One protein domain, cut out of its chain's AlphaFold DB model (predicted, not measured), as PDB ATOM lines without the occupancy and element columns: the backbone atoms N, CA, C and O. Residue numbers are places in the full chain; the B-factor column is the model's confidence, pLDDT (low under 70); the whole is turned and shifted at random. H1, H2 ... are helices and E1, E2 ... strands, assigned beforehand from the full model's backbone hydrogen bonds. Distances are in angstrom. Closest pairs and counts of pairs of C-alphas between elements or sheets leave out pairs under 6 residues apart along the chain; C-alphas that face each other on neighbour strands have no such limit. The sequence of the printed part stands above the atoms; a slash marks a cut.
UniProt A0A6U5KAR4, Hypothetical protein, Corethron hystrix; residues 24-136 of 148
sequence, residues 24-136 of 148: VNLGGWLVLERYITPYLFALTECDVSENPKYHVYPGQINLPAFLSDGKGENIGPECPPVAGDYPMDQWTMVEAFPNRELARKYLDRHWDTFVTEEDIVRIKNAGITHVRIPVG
ATOM      1  N   VAL A  24     -51.084  26.915  11.184       97.25
ATOM      2  CA  VAL A  24     -50.068  27.972  11.286       97.25
ATOM      3  C   VAL A  24     -50.517  29.221  10.535       97.25
ATOM      4  O   VAL A  24     -51.315  29.148   9.599       97.25
ATOM      5  N   ASN A  25     -50.021  30.384  10.952       97.44
ATOM      6  CA  ASN A  25     -50.223  31.633  10.222       97.44
ATOM      7  C   ASN A  25     -49.051  31.856   9.270       97.44
ATOM      8  O   ASN A  25     -47.903  31.778   9.696       97.44
ATOM      9  N   LEU A  26     -49.343  32.211   8.022       96.81
ATOM     10  CA  LEU A  26     -48.347  32.707   7.071       96.81
ATOM     11  C   LEU A  26     -48.213  34.232   7.218       96.81
ATOM     12  O   LEU A  26     -48.484  34.994   6.291       96.81
ATOM     13  N   GLY A  27     -47.903  34.671   8.443       95.50
ATOM     14  CA  GLY A  27     -47.697  36.081   8.788       95.50
ATOM     15  C   GLY A  27     -46.400  36.627   8.198       95.50
ATOM     16  O   GLY A  27     -45.459  35.870   7.964       95.50
ATOM     17  N   GLY A  28     -46.361  37.929   7.928       94.56
ATOM     18  CA  GLY A  28     -45.211  38.564   7.287       94.56
ATOM     19  C   GLY A  28     -45.058  38.289   5.787       94.56
ATOM     20  O   GLY A  28     -44.056  38.726   5.244       94.56
ATOM     21  N   TRP A  29     -45.997  37.583   5.130       95.31
ATOM     22  CA  TRP A  29     -45.961  37.307   3.681       95.31
ATOM     23  C   TRP A  29     -46.689  38.386   2.863       95.31
ATOM     24  O   TRP A  29     -46.065  39.243   2.250       95.31
ATOM     25  N   LEU A  30     -48.027  38.382   2.858       95.56
ATOM     26  CA  LEU A  30     -48.830  39.354   2.089       95.56
ATOM     27  C   LEU A  30     -49.131  40.640   2.876       95.56
ATOM     28  O   LEU A  30     -49.488  41.667   2.298       95.56
ATOM     29  N   VAL A  31     -48.973  40.575   4.198       95.94
ATOM     30  CA  VAL A  31     -48.995  41.714   5.118       95.94
ATOM     31  C   VAL A  31     -47.657  41.721   5.833       95.94
ATOM     32  O   VAL A  31     -47.306  40.732   6.479       95.94
ATOM     33  N   LEU A  32     -46.904  42.807   5.681       95.25
ATOM     34  CA  LEU A  32     -45.537  42.877   6.179       95.25
ATOM     35  C   LEU A  32     -45.489  43.305   7.639       95.25
ATOM     36  O   LEU A  32     -46.162  44.248   8.055       95.25
ATOM     37  N   GLU A  33     -44.625  42.645   8.404       94.25
ATOM     38  CA  GLU A  33     -44.475  42.873   9.837       94.25
ATOM     39  C   GLU A  33     -42.991  43.020  10.176       94.25
ATOM     40  O   GLU A  33     -42.206  42.084  10.011       94.25
ATOM     41  N   ARG A  34     -42.599  44.194  10.687       91.81
ATOM     42  CA  ARG A  34     -41.189  44.539  10.938       91.81
ATOM     43  C   ARG A  34     -40.457  43.552  11.842       91.81
ATOM     44  O   ARG A  34     -39.270  43.321  11.647       91.81
ATOM     45  N   TYR A  35     -41.142  42.946  12.809       90.25
ATOM     46  CA  TYR A  35     -40.519  41.963  13.700       90.25
ATOM     47  C   TYR A  35     -40.361  40.570  13.063       90.25
ATOM     48  O   TYR A  35     -39.481  39.824  13.483       90.25
ATOM     49  N   ILE A  36     -41.178  40.215  12.061       91.75
ATOM     50  CA  ILE A  36     -41.066  38.941  11.330       91.75
ATOM     51  C   ILE A  36     -39.997  39.060  10.242       91.75
ATOM     52  O   ILE A  36     -39.124  38.202  10.122       91.75
ATOM     53  N   THR A  37     -40.048  40.142   9.463       91.25
ATOM     54  CA  THR A  37     -39.182  40.370   8.300       91.25
ATOM     55  C   THR A  37     -38.414  41.685   8.419       91.25
ATOM     56  O   THR A  37     -38.627  42.597   7.617       91.25
ATOM     57  N   PRO A  38     -37.501  41.815   9.397       89.69
ATOM     58  CA  PRO A  38     -36.822  43.080   9.661       89.69
ATOM     59  C   PRO A  38     -36.000  43.579   8.463       89.69
ATOM     60  O   PRO A  38     -35.960  44.783   8.241       89.69
ATOM     61  N   TYR A  39     -35.450  42.691   7.623       88.06
ATOM     62  CA  TYR A  39     -34.713  43.098   6.410       88.06
ATOM     63  C   TYR A  39     -35.531  43.973   5.451       88.06
ATOM     64  O   TYR A  39     -34.956  44.820   4.782       88.06
ATOM     65  N   LEU A  40     -36.855  43.804   5.364       90.81
ATOM     66  CA  LEU A  40     -37.665  44.645   4.473       90.81
ATOM     67  C   LEU A  40     -37.725  46.096   4.946       90.81
ATOM     68  O   LEU A  40     -37.839  47.002   4.128       90.81
ATOM     69  N   PHE A  41     -37.630  46.295   6.258       92.00
ATOM     70  CA  PHE A  41     -37.741  47.591   6.916       92.00
ATOM     71  C   PHE A  41     -36.380  48.245   7.155       92.00
ATOM     72  O   PHE A  41     -36.333  49.399   7.572       92.00
ATOM     73  N   ALA A  42     -35.276  47.560   6.849       90.44
ATOM     74  CA  ALA A  42     -33.927  48.124   6.800       90.44
ATOM     75  C   ALA A  42     -33.737  49.041   5.572       90.44
ATOM     76  O   ALA A  42     -32.717  48.972   4.898       90.44
ATOM     77  N   LEU A  43     -34.744  49.865   5.268       90.94
ATOM     78  CA  LEU A  43     -34.839  50.658   4.051       90.94
ATOM     79  C   LEU A  43     -33.946  51.903   4.137       90.94
ATOM     80  O   LEU A  43     -34.118  52.759   5.009       90.94
ATOM     81  N   THR A  44     -33.006  51.997   3.208       91.00
ATOM     82  CA  THR A  44     -32.031  53.081   3.070       91.00
ATOM     83  C   THR A  44     -32.259  53.872   1.784       91.00
ATOM     84  O   THR A  44     -32.954  53.420   0.871       91.00
ATOM     85  N   GLU A  45     -31.615  55.033   1.664       88.00
ATOM     86  CA  GLU A  45     -31.614  55.831   0.426       88.00
ATOM     87  C   GLU A  45     -31.120  55.036  -0.802       88.00
ATOM     88  O   GLU A  45     -31.555  55.275  -1.928       88.00
ATOM     89  N   CYS A  46     -30.255  54.041  -0.593       86.44
ATOM     90  CA  CYS A  46     -29.739  53.178  -1.652       86.44
ATOM     91  C   CYS A  46     -30.751  52.123  -2.120       86.44
ATOM     92  O   CYS A  46     -30.755  51.758  -3.299       86.44
ATOM     93  N   ASP A  47     -31.617  51.641  -1.226       86.69
ATOM     94  CA  ASP A  47     -32.645  50.643  -1.550       86.69
ATOM     95  C   ASP A  47     -33.806  51.265  -2.342       86.69
ATOM     96  O   ASP A  47     -34.424  50.604  -3.172       86.69
ATOM     97  N   VAL A  48     -34.078  52.558  -2.127       86.75
ATOM     98  CA  VAL A  48     -35.110  53.321  -2.856       86.75
ATOM     99  C   VAL A  48     -34.575  54.021  -4.114       86.75
ATOM    100  O   VAL A  48     -35.294  54.796  -4.746       86.75
ATOM    101  N   SER A  49     -33.327  53.743  -4.498       83.00
ATOM    102  CA  SER A  49     -32.701  54.274  -5.713       83.00
ATOM    103  C   SER A  49     -33.062  53.461  -6.970       83.00
ATOM    104  O   SER A  49     -33.601  52.358  -6.892       83.00
ATOM    105  N   GLU A  50     -32.739  53.978  -8.162       72.12
ATOM    106  CA  GLU A  50     -33.013  53.299  -9.444       72.12
ATOM    107  C   GLU A  50     -32.340  51.916  -9.570       72.12
ATOM    108  O   GLU A  50     -32.825  51.051 -10.307       72.12
ATOM    109  N   ASN A  51     -31.248  51.684  -8.831       71.38
ATOM    110  CA  ASN A  51     -30.569  50.395  -8.744       71.38
ATOM    111  C   ASN A  51     -30.613  49.879  -7.296       71.38
ATOM    112  O   ASN A  51     -29.624  50.025  -6.571       71.38
ATOM    113  N   PRO A  52     -31.750  49.300  -6.865       69.81
ATOM    114  CA  PRO A  52     -31.973  48.946  -5.474       69.81
ATOM    115  C   PRO A  52     -30.938  47.921  -5.019       69.81
ATOM    116  O   PRO A  52     -30.896  46.781  -5.506       69.81
ATOM    117  N   LYS A  53     -30.112  48.344  -4.066       73.75
ATOM    118  CA  LYS A  53     -29.376  47.427  -3.201       73.75
ATOM    119  C   LYS A  53     -30.341  46.853  -2.162       73.75
ATOM    120  O   LYS A  53     -31.509  47.223  -2.136       73.75
ATOM    121  N   TYR A  54     -29.896  45.842  -1.426       76.75
ATOM    122  CA  TYR A  54     -30.684  45.253  -0.349       76.75
ATOM    123  C   TYR A  54     -29.817  45.261   0.888       76.75
ATOM    124  O   TYR A  54     -28.829  44.521   0.954       76.75
ATOM    125  N   HIS A  55     -30.195  46.101   1.842       83.69
ATOM    126  CA  HIS A  55     -29.506  46.177   3.113       83.69
ATOM    127  C   HIS A  55     -30.153  45.288   4.172       83.69
ATOM    128  O   HIS A  55     -31.350  45.000   4.154       83.69
ATOM    129  N   VAL A  56     -29.330  44.817   5.102       83.50
ATOM    130  CA  VAL A  56     -29.756  44.007   6.245       83.50
ATOM    131  C   VAL A  56     -29.252  44.628   7.538       83.50
ATOM    132  O   VAL A  56     -28.193  45.265   7.571       83.50
ATOM    133  N   TYR A  57     -29.999  44.436   8.626       81.19
ATOM    134  CA  TYR A  57     -29.526  44.882   9.929       81.19
ATOM    135  C   TYR A  57     -28.282  44.083  10.350       81.19
ATOM    136  O   TYR A  57     -28.247  42.860  10.170       81.19
ATOM    137  N   PRO A  58     -27.282  44.732  10.974       77.56
ATOM    138  CA  PRO A  58     -26.137  44.025  11.530       77.56
ATOM    139  C   PRO A  58     -26.576  42.933  12.516       77.56
ATOM    140  O   PRO A  58     -27.340  43.190  13.444       77.56
ATOM    141  N   GLY A  59     -26.083  41.707  12.324       76.31
ATOM    142  CA  GLY A  59     -26.409  40.567  13.191       76.31
ATOM    143  C   GLY A  59     -27.789  39.949  12.949       76.31
ATOM    144  O   GLY A  59     -28.262  39.172  13.779       76.31
ATOM    145  N   GLN A  60     -28.447  40.268  11.834       78.06
ATOM    146  CA  GLN A  60     -29.719  39.658  11.477       78.06
ATOM    147  C   GLN A  60     -29.583  38.143  11.257       78.06
ATOM    148  O   GLN A  60     -28.799  37.682  10.433       78.06
ATOM    149  N   ILE A  61     -30.384  37.371  11.995       73.44
ATOM    150  CA  ILE A  61     -30.299  35.902  12.021       73.44
ATOM    151  C   ILE A  61     -31.155  35.266  10.916       73.44
ATOM    152  O   ILE A  61     -30.759  34.268  10.323       73.44
ATOM    153  N   ASN A  62     -32.316  35.853  10.618       71.25
ATOM    154  CA  ASN A  62     -33.257  35.316   9.638       71.25
ATOM    155  C   ASN A  62     -33.162  36.114   8.340       71.25
ATOM    156  O   ASN A  62     -33.648  37.247   8.266       71.25
ATOM    157  N   LEU A  63     -32.535  35.523   7.327       77.81
ATOM    158  CA  LEU A  63     -32.449  36.078   5.981       77.81
ATOM    159  C   LEU A  63     -33.137  35.138   4.990       77.81
ATOM    160  O   LEU A  63     -32.977  33.922   5.098       77.81
ATOM    161  N   PRO A  64     -33.890  35.676   4.020       78.31
ATOM    162  CA  PRO A  64     -34.369  34.869   2.912       78.31
ATOM    163  C   PRO A  64     -33.172  34.358   2.099       78.31
ATOM    164  O   PRO A  64     -32.126  35.011   2.043       78.31
ATOM    165  N   ALA A  65     -33.346  33.216   1.431       77.06
ATOM    166  CA  ALA A  65     -32.270  32.538   0.703       77.06
ATOM    167  C   ALA A  65     -31.526  33.467  -0.282       77.06
ATOM    168  O   ALA A  65     -30.307  33.423  -0.414       77.06
ATOM    169  N   PHE A  66     -32.249  34.394  -0.922       75.38
ATOM    170  CA  PHE A  66     -31.653  35.336  -1.872       75.38
ATOM    171  C   PHE A  66     -30.686  36.351  -1.237       75.38
ATOM    172  O   PHE A  66     -29.861  36.911  -1.958       75.38
ATOM    173  N   LEU A  67     -30.782  36.601   0.075       76.12
ATOM    174  CA  LEU A  67     -29.854  37.450   0.833       76.12
ATOM    175  C   LEU A  67     -28.790  36.634   1.570       76.12
ATOM    176  O   LEU A  67     -27.702  37.159   1.806       76.12
ATOM    177  N   SER A  68     -29.063  35.365   1.899       67.81
ATOM    178  CA  SER A  68     -28.109  34.508   2.615       67.81
ATOM    179  C   SER A  68     -26.872  34.141   1.790       67.81
ATOM    180  O   SER A  68     -25.824  33.876   2.371       67.81
ATOM    181  N   ASP A  69     -26.946  34.201   0.457       64.38
ATOM    182  CA  ASP A  69     -25.818  33.929  -0.454       64.38
ATOM    183  C   ASP A  69     -24.799  35.092  -0.549       64.38
ATOM    184  O   ASP A  69     -24.086  35.232  -1.543       64.38
ATOM    185  N   GLY A  70     -24.748  35.977   0.454       64.38
ATOM    186  CA  GLY A  70     -23.828  37.122   0.492       64.38
ATOM    187  C   GLY A  70     -24.213  38.278  -0.438       64.38
ATOM    188  O   GLY A  70     -23.382  39.134  -0.728       64.38
ATOM    189  N   LYS A  71     -25.462  38.306  -0.918       66.19
ATOM    190  CA  LYS A  71     -25.995  39.388  -1.766       66.19
ATOM    191  C   LYS A  71     -26.620  40.541  -0.974       66.19
ATOM    192  O   LYS A  71     -26.956  41.555  -1.577       66.19
ATOM    193  N   GLY A  72     -26.815  40.371   0.335       69.75
ATOM    194  CA  GLY A  72     -27.223  41.448   1.237       69.75
ATOM    195  C   GLY A  72     -26.010  42.209   1.768       69.75
ATOM    196  O   GLY A  72     -25.054  41.592   2.238       69.75
ATOM    197  N   GLU A  73     -26.052  43.537   1.706       73.75
ATOM    198  CA  GLU A  73     -25.038  44.408   2.308       73.75
ATOM    199  C   GLU A  73     -25.494  44.779   3.734       73.75
ATOM    200  O   GLU A  73     -26.675  45.017   3.975       73.75
ATOM    201  N   ASN A  74     -24.599  44.789   4.729       79.75
ATOM    202  CA  ASN A  74     -24.979  45.328   6.042       79.75
ATOM    203  C   ASN A  74     -25.165  46.839   5.915       79.75
ATOM    204  O   ASN A  74     -24.421  47.477   5.176       79.75
ATOM    205  N   ILE A  75     -26.108  47.412   6.662       79.88
ATOM    206  CA  ILE A  75     -26.276  48.868   6.686       79.88
ATOM    207  C   ILE A  75     -24.961  49.536   7.117       79.88
ATOM    208  O   ILE A  75     -24.460  49.288   8.219       79.88
ATOM    209  N   GLY A  76     -24.432  50.386   6.240       75.12
ATOM    210  CA  GLY A  76     -23.241  51.199   6.450       75.12
ATOM    211  C   GLY A  76     -23.540  52.700   6.339       75.12
ATOM    212  O   GLY A  76     -24.636  53.092   5.932       75.12
ATOM    213  N   PRO A  77     -22.591  53.575   6.721       77.38
ATOM    214  CA  PRO A  77     -22.764  55.030   6.652       77.38
ATOM    215  C   PRO A  77     -22.991  55.569   5.228       77.38
ATOM    216  O   PRO A  77     -23.467  56.689   5.074       77.38
ATOM    217  N   GLU A  78     -22.641  54.802   4.197       81.94
ATOM    218  CA  GLU A  78     -22.821  55.132   2.781       81.94
ATOM    219  C   GLU A  78     -24.284  55.138   2.320       81.94
ATOM    220  O   GLU A  78     -24.598  55.773   1.316       81.94
ATOM    221  N   CYS A  79     -25.164  54.453   3.052       82.81
ATOM    222  CA  CYS A  79     -26.576  54.300   2.726       82.81
ATOM    223  C   CYS A  79     -27.405  54.587   3.988       82.81
ATOM    224  O   CYS A  79     -27.756  53.658   4.720       82.81
ATOM    225  N   PRO A  80     -27.689  55.868   4.298       87.69
ATOM    226  CA  PRO A  80     -28.435  56.225   5.498       87.69
ATOM    227  C   PRO A  80     -29.898  55.752   5.414       87.69
ATOM    228  O   PRO A  80     -30.413  55.531   4.311       87.69
ATOM    229  N   PRO A  81     -30.593  55.616   6.561       89.56
ATOM    230  CA  PRO A  81     -32.020  55.312   6.584       89.56
ATOM    231  C   PRO A  81     -32.813  56.334   5.773       89.56
ATOM    232  O   PRO A  81     -32.528  57.536   5.821       89.56
ATOM    233  N   VAL A  82     -33.833  55.863   5.062       88.50
ATOM    234  CA  VAL A  82     -34.702  56.752   4.289       88.50
ATOM    235  C   VAL A  82     -35.367  57.784   5.206       88.50
ATOM    236  O   VAL A  82     -35.839  57.452   6.285       88.50
ATOM    237  N   ALA A  83     -35.381  59.061   4.819       81.12
ATOM    238  CA  ALA A  83     -35.977  60.138   5.623       81.12
ATOM    239  C   ALA A  83     -35.473  60.230   7.090       81.12
ATOM    240  O   ALA A  83     -36.149  60.802   7.945       81.12
ATOM    241  N   GLY A  84     -34.276  59.707   7.383       84.69
ATOM    242  CA  GLY A  84     -33.640  59.783   8.702       84.69
ATOM    243  C   GLY A  84     -34.032  58.688   9.701       84.69
ATOM    244  O   GLY A  84     -33.402  58.625  10.756       84.69
ATOM    245  N   ASP A  85     -34.999  57.815   9.393       89.19
ATOM    246  CA  ASP A  85     -35.335  56.642  10.218       89.19
ATOM    247  C   ASP A  85     -35.947  55.497   9.391       89.19
ATOM    248  O   ASP A  85     -36.429  55.675   8.278       89.19
ATOM    249  N   TYR A  86     -35.945  54.283   9.933       90.94
ATOM    250  CA  TYR A  86     -36.521  53.118   9.273       90.94
ATOM    251  C   TYR A  86     -38.052  53.118   9.342       90.94
ATOM    252  O   TYR A  86     -38.611  53.366  10.417       90.94
ATOM    253  N   PRO A  87     -38.746  52.723   8.260       93.25
ATOM    254  CA  PRO A  87     -40.198  52.620   8.263       93.25
ATOM    255  C   PRO A  87     -40.736  51.760   9.413       93.25
ATOM    256  O   PRO A  87     -40.179  50.715   9.768       93.25
ATOM    257  N   MET A  88     -41.846  52.196  10.006       92.94
ATOM    258  CA  MET A  88     -42.495  51.474  11.106       92.94
ATOM    259  C   MET A  88     -43.473  50.407  10.614       92.94
ATOM    260  O   MET A  88     -43.602  49.356  11.240       92.94
ATOM    261  N   ASP A  89     -44.136  50.665   9.490       93.69
ATOM    262  CA  ASP A  89     -45.172  49.818   8.913       93.69
ATOM    263  C   ASP A  89     -45.079  49.771   7.381       93.69
ATOM    264  O   ASP A  89     -44.300  50.491   6.751       93.69
ATOM    265  N   GLN A  90     -45.852  48.863   6.778       94.25
ATOM    266  CA  GLN A  90     -45.877  48.665   5.327       94.25
ATOM    267  C   GLN A  90     -46.309  49.931   4.577       94.25
ATOM    268  O   GLN A  90     -45.839  50.161   3.465       94.25
ATOM    269  N   TRP A  91     -47.182  50.746   5.173       92.56
ATOM    270  CA  TRP A  91     -47.640  51.998   4.578       92.56
ATOM    271  C   TRP A  91     -46.475  52.979   4.423       92.56
ATOM    272  O   TRP A  91     -46.115  53.341   3.304       92.56
ATOM    273  N   THR A  92     -45.818  53.301   5.536       93.88
ATOM    274  CA  THR A  92     -44.649  54.186   5.603       93.88
ATOM    275  C   THR A  92     -43.518  53.661   4.718       93.88
ATOM    276  O   THR A  92     -42.830  54.429   4.052       93.88
ATOM    277  N   MET A  93     -43.339  52.336   4.670       93.19
ATOM    278  CA  MET A  93     -42.320  51.704   3.834       93.19
ATOM    279  C   MET A  93     -42.583  51.942   2.348       93.19
ATOM    280  O   MET A  93     -41.658  52.281   1.621       93.19
ATOM    281  N   VAL A  94     -43.827  51.780   1.888       92.88
ATOM    282  CA  VAL A  94     -44.186  52.001   0.481       92.88
ATOM    283  C   VAL A  94     -44.157  53.491   0.124       92.88
ATOM    284  O   VAL A  94     -43.748  53.824  -0.986       92.88
ATOM    285  N   GLU A  95     -44.532  54.383   1.045       92.44
ATOM    286  CA  GLU A  95     -44.441  55.841   0.849       92.44
ATOM    287  C   GLU A  95     -43.005  56.351   0.711       92.44
ATOM    288  O   GLU A  95     -42.773  57.354   0.042       92.44
ATOM    289  N   ALA A  96     -42.036  55.653   1.302       92.44
ATOM    290  CA  ALA A  96     -40.628  56.017   1.218       92.44
ATOM    291  C   ALA A  96     -40.019  55.810  -0.185       92.44
ATOM    292  O   ALA A  96     -38.965  56.373  -0.488       92.44
ATOM    293  N   PHE A  97     -40.659  55.020  -1.055       92.44
ATOM    294  CA  PHE A  97     -40.192  54.828  -2.427       92.44
ATOM    295  C   PHE A  97     -40.589  56.008  -3.328       92.44
ATOM    296  O   PHE A  97     -41.724  56.480  -3.270       92.44
ATOM    297  N   PRO A  98     -39.718  56.427  -4.269       91.44
ATOM    298  CA  PRO A  98     -40.009  57.534  -5.185       91.44
ATOM    299  C   PRO A  98     -41.179  57.240  -6.132       91.44
ATOM    300  O   PRO A  98     -41.799  58.156  -6.669       91.44
ATOM    301  N   ASN A  99     -41.469  55.962  -6.382       91.31
ATOM    302  CA  ASN A  99     -42.618  55.540  -7.166       91.31
ATOM    303  C   ASN A  99     -43.091  54.135  -6.759       91.31
ATOM    304  O   ASN A  99     -42.342  53.320  -6.213       91.31
ATOM    305  N   ARG A 100     -44.353  53.837  -7.088       90.12
ATOM    306  CA  ARG A 100     -45.001  52.560  -6.756       90.12
ATOM    307  C   ARG A 100     -44.446  51.363  -7.524       90.12
ATOM    308  O   ARG A 100     -44.588  50.241  -7.053       90.12
ATOM    309  N   GLU A 101     -43.842  51.568  -8.690       90.75
ATOM    310  CA  GLU A 101     -43.272  50.472  -9.477       90.75
ATOM    311  C   GLU A 101     -42.025  49.897  -8.801       90.75
ATOM    312  O   GLU A 101     -41.884  48.678  -8.706       90.75
ATOM    313  N   LEU A 102     -41.165  50.762  -8.258       89.38
ATOM    314  CA  LEU A 102     -39.991  50.349  -7.500       89.38
ATOM    315  C   LEU A 102     -40.388  49.665  -6.188       89.38
ATOM    316  O   LEU A 102     -39.875  48.586  -5.895       89.38
ATOM    317  N   ALA A 103     -41.361  50.230  -5.462       91.62
ATOM    318  CA  ALA A 103     -41.927  49.590  -4.273       91.62
ATOM    319  C   ALA A 103     -42.478  48.193  -4.602       91.62
ATOM    320  O   ALA A 103     -42.160  47.222  -3.920       91.62
ATOM    321  N   ARG A 104     -43.245  48.064  -5.695       91.56
ATOM    322  CA  ARG A 104     -43.767  46.772  -6.158       91.56
ATOM    323  C   ARG A 104     -42.641  45.796  -6.478       91.56
ATOM    324  O   ARG A 104     -42.677  44.678  -5.997       91.56
ATOM    325  N   LYS A 105     -41.610  46.207  -7.220       89.62
ATOM    326  CA  LYS A 105     -40.464  45.341  -7.546       89.62
ATOM    327  C   LYS A 105     -39.727  44.846  -6.293       89.62
ATOM    328  O   LYS A 105     -39.244  43.715  -6.276       89.62
ATOM    329  N   TYR A 106     -39.624  45.693  -5.268       88.94
ATOM    330  CA  TYR A 106     -39.038  45.335  -3.975       88.94
ATOM    331  C   TYR A 106     -39.896  44.291  -3.238       88.94
ATOM    332  O   TYR A 106     -39.369  43.299  -2.733       88.94
ATOM    333  N   LEU A 107     -41.221  44.474  -3.246       91.75
ATOM    334  CA  LEU A 107     -42.200  43.566  -2.640       91.75
ATOM    335  C   LEU A 107     -42.346  42.233  -3.386       91.75
ATOM    336  O   LEU A 107     -42.361  41.190  -2.738       91.75
ATOM    337  N   ASP A 108     -42.400  42.252  -4.721       91.75
ATOM    338  CA  ASP A 108     -42.568  41.067  -5.576       91.75
ATOM    339  C   ASP A 108     -41.500  40.022  -5.242       91.75
ATOM    340  O   ASP A 108     -41.803  38.854  -5.022       91.75
ATOM    341  N   ARG A 109     -40.249  40.458  -5.051       88.12
ATOM    342  CA  ARG A 109     -39.164  39.563  -4.636       88.12
ATOM    343  C   ARG A 109     -39.443  38.871  -3.307       88.12
ATOM    344  O   ARG A 109     -39.133  37.691  -3.152       88.12
ATOM    345  N   HIS A 110     -39.948  39.609  -2.327       91.44
ATOM    346  CA  HIS A 110     -40.288  39.038  -1.035       91.44
ATOM    347  C   HIS A 110     -41.435  38.035  -1.179       91.44
ATOM    348  O   HIS A 110     -41.315  36.909  -0.703       91.44
ATOM    349  N   TRP A 111     -42.500  38.397  -1.893       93.62
ATOM    350  CA  TRP A 111     -43.635  37.504  -2.122       93.62
ATOM    351  C   TRP A 111     -43.247  36.223  -2.860       93.62
ATOM    352  O   TRP A 111     -43.720  35.158  -2.467       93.62
ATOM    353  N   ASP A 112     -42.339  36.317  -3.833       91.69
ATOM    354  CA  ASP A 112     -41.849  35.192  -4.635       91.69
ATOM    355  C   ASP A 112     -40.936  34.231  -3.856       91.69
ATOM    356  O   ASP A 112     -40.736  33.091  -4.274       91.69
ATOM    357  N   THR A 113     -40.335  34.679  -2.746       89.62
ATOM    358  CA  THR A 113     -39.265  33.924  -2.064       89.62
ATOM    359  C   THR A 113     -39.523  33.619  -0.593       89.62
ATOM    360  O   THR A 113     -38.840  32.762  -0.039       89.62
ATOM    361  N   PHE A 114     -40.464  34.304   0.061       92.19
ATOM    362  CA  PHE A 114     -40.675  34.167   1.502       92.19
ATOM    363  C   PHE A 114     -41.466  32.918   1.893       92.19
ATOM    364  O   PHE A 114     -41.117  32.263   2.871       92.19
ATOM    365  N   VAL A 115     -42.514  32.586   1.135       93.88
ATOM    366  CA  VAL A 115     -43.256  31.328   1.274       93.88
ATOM    367  C   VAL A 115     -43.274  30.644  -0.081       93.88
ATOM    368  O   VAL A 115     -43.783  31.194  -1.055       93.88
ATOM    369  N   THR A 116     -42.739  29.431  -0.134       94.12
ATOM    370  CA  THR A 116     -42.655  28.621  -1.351       94.12
ATOM    371  C   THR A 116     -43.474  27.337  -1.224       94.12
ATOM    372  O   THR A 116     -43.943  26.974  -0.143       94.12
ATOM    373  N   GLU A 117     -43.631  26.599  -2.326       95.62
ATOM    374  CA  GLU A 117     -44.256  25.270  -2.293       95.62
ATOM    375  C   GLU A 117     -43.523  24.314  -1.337       95.62
ATOM    376  O   GLU A 117     -44.159  23.525  -0.635       95.62
ATOM    377  N   GLU A 118     -42.194  24.425  -1.244       94.69
ATOM    378  CA  GLU A 118     -41.396  23.606  -0.332       94.69
ATOM    379  C   GLU A 118     -41.795  23.843   1.130       94.69
ATOM    380  O   GLU A 118     -41.897  22.892   1.910       94.69
ATOM    381  N   ASP A 119     -42.106  25.084   1.501       95.00
ATOM    382  CA  ASP A 119     -42.560  25.415   2.851       95.00
ATOM    383  C   ASP A 119     -43.927  24.796   3.150       95.00
ATOM    384  O   ASP A 119     -44.135  24.262   4.240       95.00
ATOM    385  N   ILE A 120     -44.834  24.745   2.168       96.94
ATOM    386  CA  ILE A 120     -46.124  24.053   2.310       96.94
ATOM    387  C   ILE A 120     -45.924  22.544   2.501       96.94
ATOM    388  O   ILE A 120     -46.575  21.930   3.353       96.94
ATOM    389  N   VAL A 121     -44.987  21.937   1.766       97.31
ATOM    390  CA  VAL A 121     -44.625  20.523   1.942       97.31
ATOM    391  C   VAL A 121     -44.039  20.276   3.336       97.31
ATOM    392  O   VAL A 121     -44.423  19.306   3.993       97.31
ATOM    393  N   ARG A 122     -43.166  21.160   3.834       96.88
ATOM    394  CA  ARG A 122     -42.600  21.077   5.193       96.88
ATOM    395  C   ARG A 122     -43.681  21.197   6.267       96.88
ATOM    396  O   ARG A 122     -43.708  20.380   7.185       96.88
ATOM    397  N   ILE A 123     -44.601  22.151   6.122       96.50
ATOM    398  CA  ILE A 123     -45.752  22.354   7.016       96.50
ATOM    399  C   ILE A 123     -46.612  21.085   7.073       96.50
ATOM    400  O   ILE A 123     -46.915  20.586   8.159       96.50
ATOM    401  N   LYS A 124     -46.936  20.503   5.913       95.50
ATOM    402  CA  LYS A 124     -47.681  19.241   5.827       95.50
ATOM    403  C   LYS A 124     -46.938  18.088   6.505       95.50
ATOM    404  O   LYS A 124     -47.536  17.345   7.279       95.50
ATOM    405  N   ASN A 125     -45.642  17.935   6.233       97.06
ATOM    406  CA  ASN A 125     -44.821  16.867   6.811       97.06
ATOM    407  C   ASN A 125     -44.653  17.013   8.333       97.06
ATOM    408  O   ASN A 125     -44.472  16.012   9.021       97.06
ATOM    409  N   ALA A 126     -44.771  18.232   8.866       96.31
ATOM    410  CA  ALA A 126     -44.820  18.506  10.301       96.31
ATOM    411  C   ALA A 126     -46.188  18.193  10.949       96.31
ATOM    412  O   ALA A 126     -46.353  18.386  12.151       96.31
ATOM    413  N   GLY A 127     -47.172  17.712  10.179       94.69
ATOM    414  CA  GLY A 127     -48.503  17.348  10.676       94.69
ATOM    415  C   GLY A 127     -49.476  18.522  10.812       94.69
ATOM    416  O   GLY A 127     -50.543  18.363  11.406       94.69
ATOM    417  N   ILE A 128     -49.140  19.697  10.270       95.81
ATOM    418  CA  ILE A 128     -50.050  20.845  10.221       95.81
ATOM    419  C   ILE A 128     -51.089  20.616   9.119       95.81
ATOM    420  O   ILE A 128     -50.759  20.228   7.998       95.81
ATOM    421  N   THR A 129     -52.357  20.867   9.440       93.88
ATOM    422  CA  THR A 129     -53.500  20.584   8.563       93.88
ATOM    423  C   THR A 129     -54.068  21.826   7.888       93.88
ATOM    424  O   THR A 129     -54.692  21.704   6.838       93.88
ATOM    425  N   HIS A 130     -53.871  23.012   8.469       95.31
ATOM    426  CA  HIS A 130     -54.447  24.261   7.969       95.31
ATOM    427  C   HIS A 130     -53.424  25.397   7.950       95.31
ATOM    428  O   HIS A 130     -52.514  25.465   8.775       95.31
ATOM    429  N   VAL A 131     -53.625  26.346   7.042       97.38
ATOM    430  CA  VAL A 131     -52.887  27.611   7.024       97.38
ATOM    431  C   VAL A 131     -53.871  28.770   7.095       97.38
ATOM    432  O   VAL A 131     -54.919  28.750   6.452       97.38
ATOM    433  N   ARG A 132     -53.539  29.788   7.887       97.88
ATOM    434  CA  ARG A 132     -54.229  31.080   7.880       97.88
ATOM    435  C   ARG A 132     -53.371  32.076   7.114       97.88
ATOM    436  O   ARG A 132     -52.203  32.258   7.453       97.88
ATOM    437  N   ILE A 133     -53.962  32.722   6.113       97.25
ATOM    438  CA  ILE A 133     -53.289  33.701   5.254       97.25
ATOM    439  C   ILE A 133     -53.837  35.091   5.592       97.25
ATOM    440  O   ILE A 133     -54.995  35.376   5.277       97.25
ATOM    441  N   PRO A 134     -53.058  35.951   6.267       97.00
ATOM    442  CA  PRO A 134     -53.407  37.354   6.427       97.00
ATOM    443  C   PRO A 134     -53.328  38.064   5.074       97.00
ATOM    444  O   PRO A 134     -52.317  37.966   4.384       97.00
ATOM    445  N   VAL A 135     -54.380  38.794   4.712       95.56
ATOM    446  CA  VAL A 135     -54.421  39.618   3.500       95.56
ATOM    447  C   VAL A 135     -54.902  41.007   3.893       95.56
ATOM    448  O   VAL A 135     -55.892  41.144   4.614       95.56
ATOM    449  N   GLY A 136     -54.178  42.034   3.455       91.31
ATOM    450  CA  GLY A 136     -54.559  43.422   3.685       91.31
ATOM    451  C   GLY A 136     -55.728  43.835   2.797       91.31
ATOM    452  O   GLY A 136     -55.830  43.388   1.656       91.31
TER     453      GLY A 136
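AT A GLANCE: This is residues 24 to 136 of the 148 residues of the protein "Hypothetical protein" of Corethron hystrix (UniProt A0A6U5KAR4). There is little regular structure: long loops make most of an elongated body, with the longest helix, H4, running along it and H5 and E1 at one end. Short H1 sits near the middle. The printed part has 113 residues, 41 in named elements, in the order H1 H2 H3 H4 H5 E1: mostly helix. It is compact, with radius of gyration of the C-alphas 14.8 A and spans 46 by 29 by 21 A.

HOW THE PARTS SIT: Residues 24 to 25 pair, parallel, with residues 131 to 132 of E1, residues 130 to 132. H1, residues 38 to 41, is close but not clearly touching H3, residues 90 to 95; closest C-alphas Phe 41 and Met 93, 6.9 A. H2, residues 65 to 68, is likewise close to H4, residues 100 to 114; Ala 65 and Thr 113, 7.6 A. H5, residues 117 to 125, is near E1. In H4, 9 of 11 O i to N i+4 pairs are within hydrogen-bond range.

IN THESE COORDINATES: H4, 20.6 A long, begins at C-alpha 100 (-45.001, 52.560, -6.756). E1 ends at C-alpha 132 (-54.229, 31.080, 7.880).

THE WHOLE: The printed part has no cut. H1 to H2 and H2 to H3 are long links. Residues 52 and 68 to 72 have pLDDT under 70.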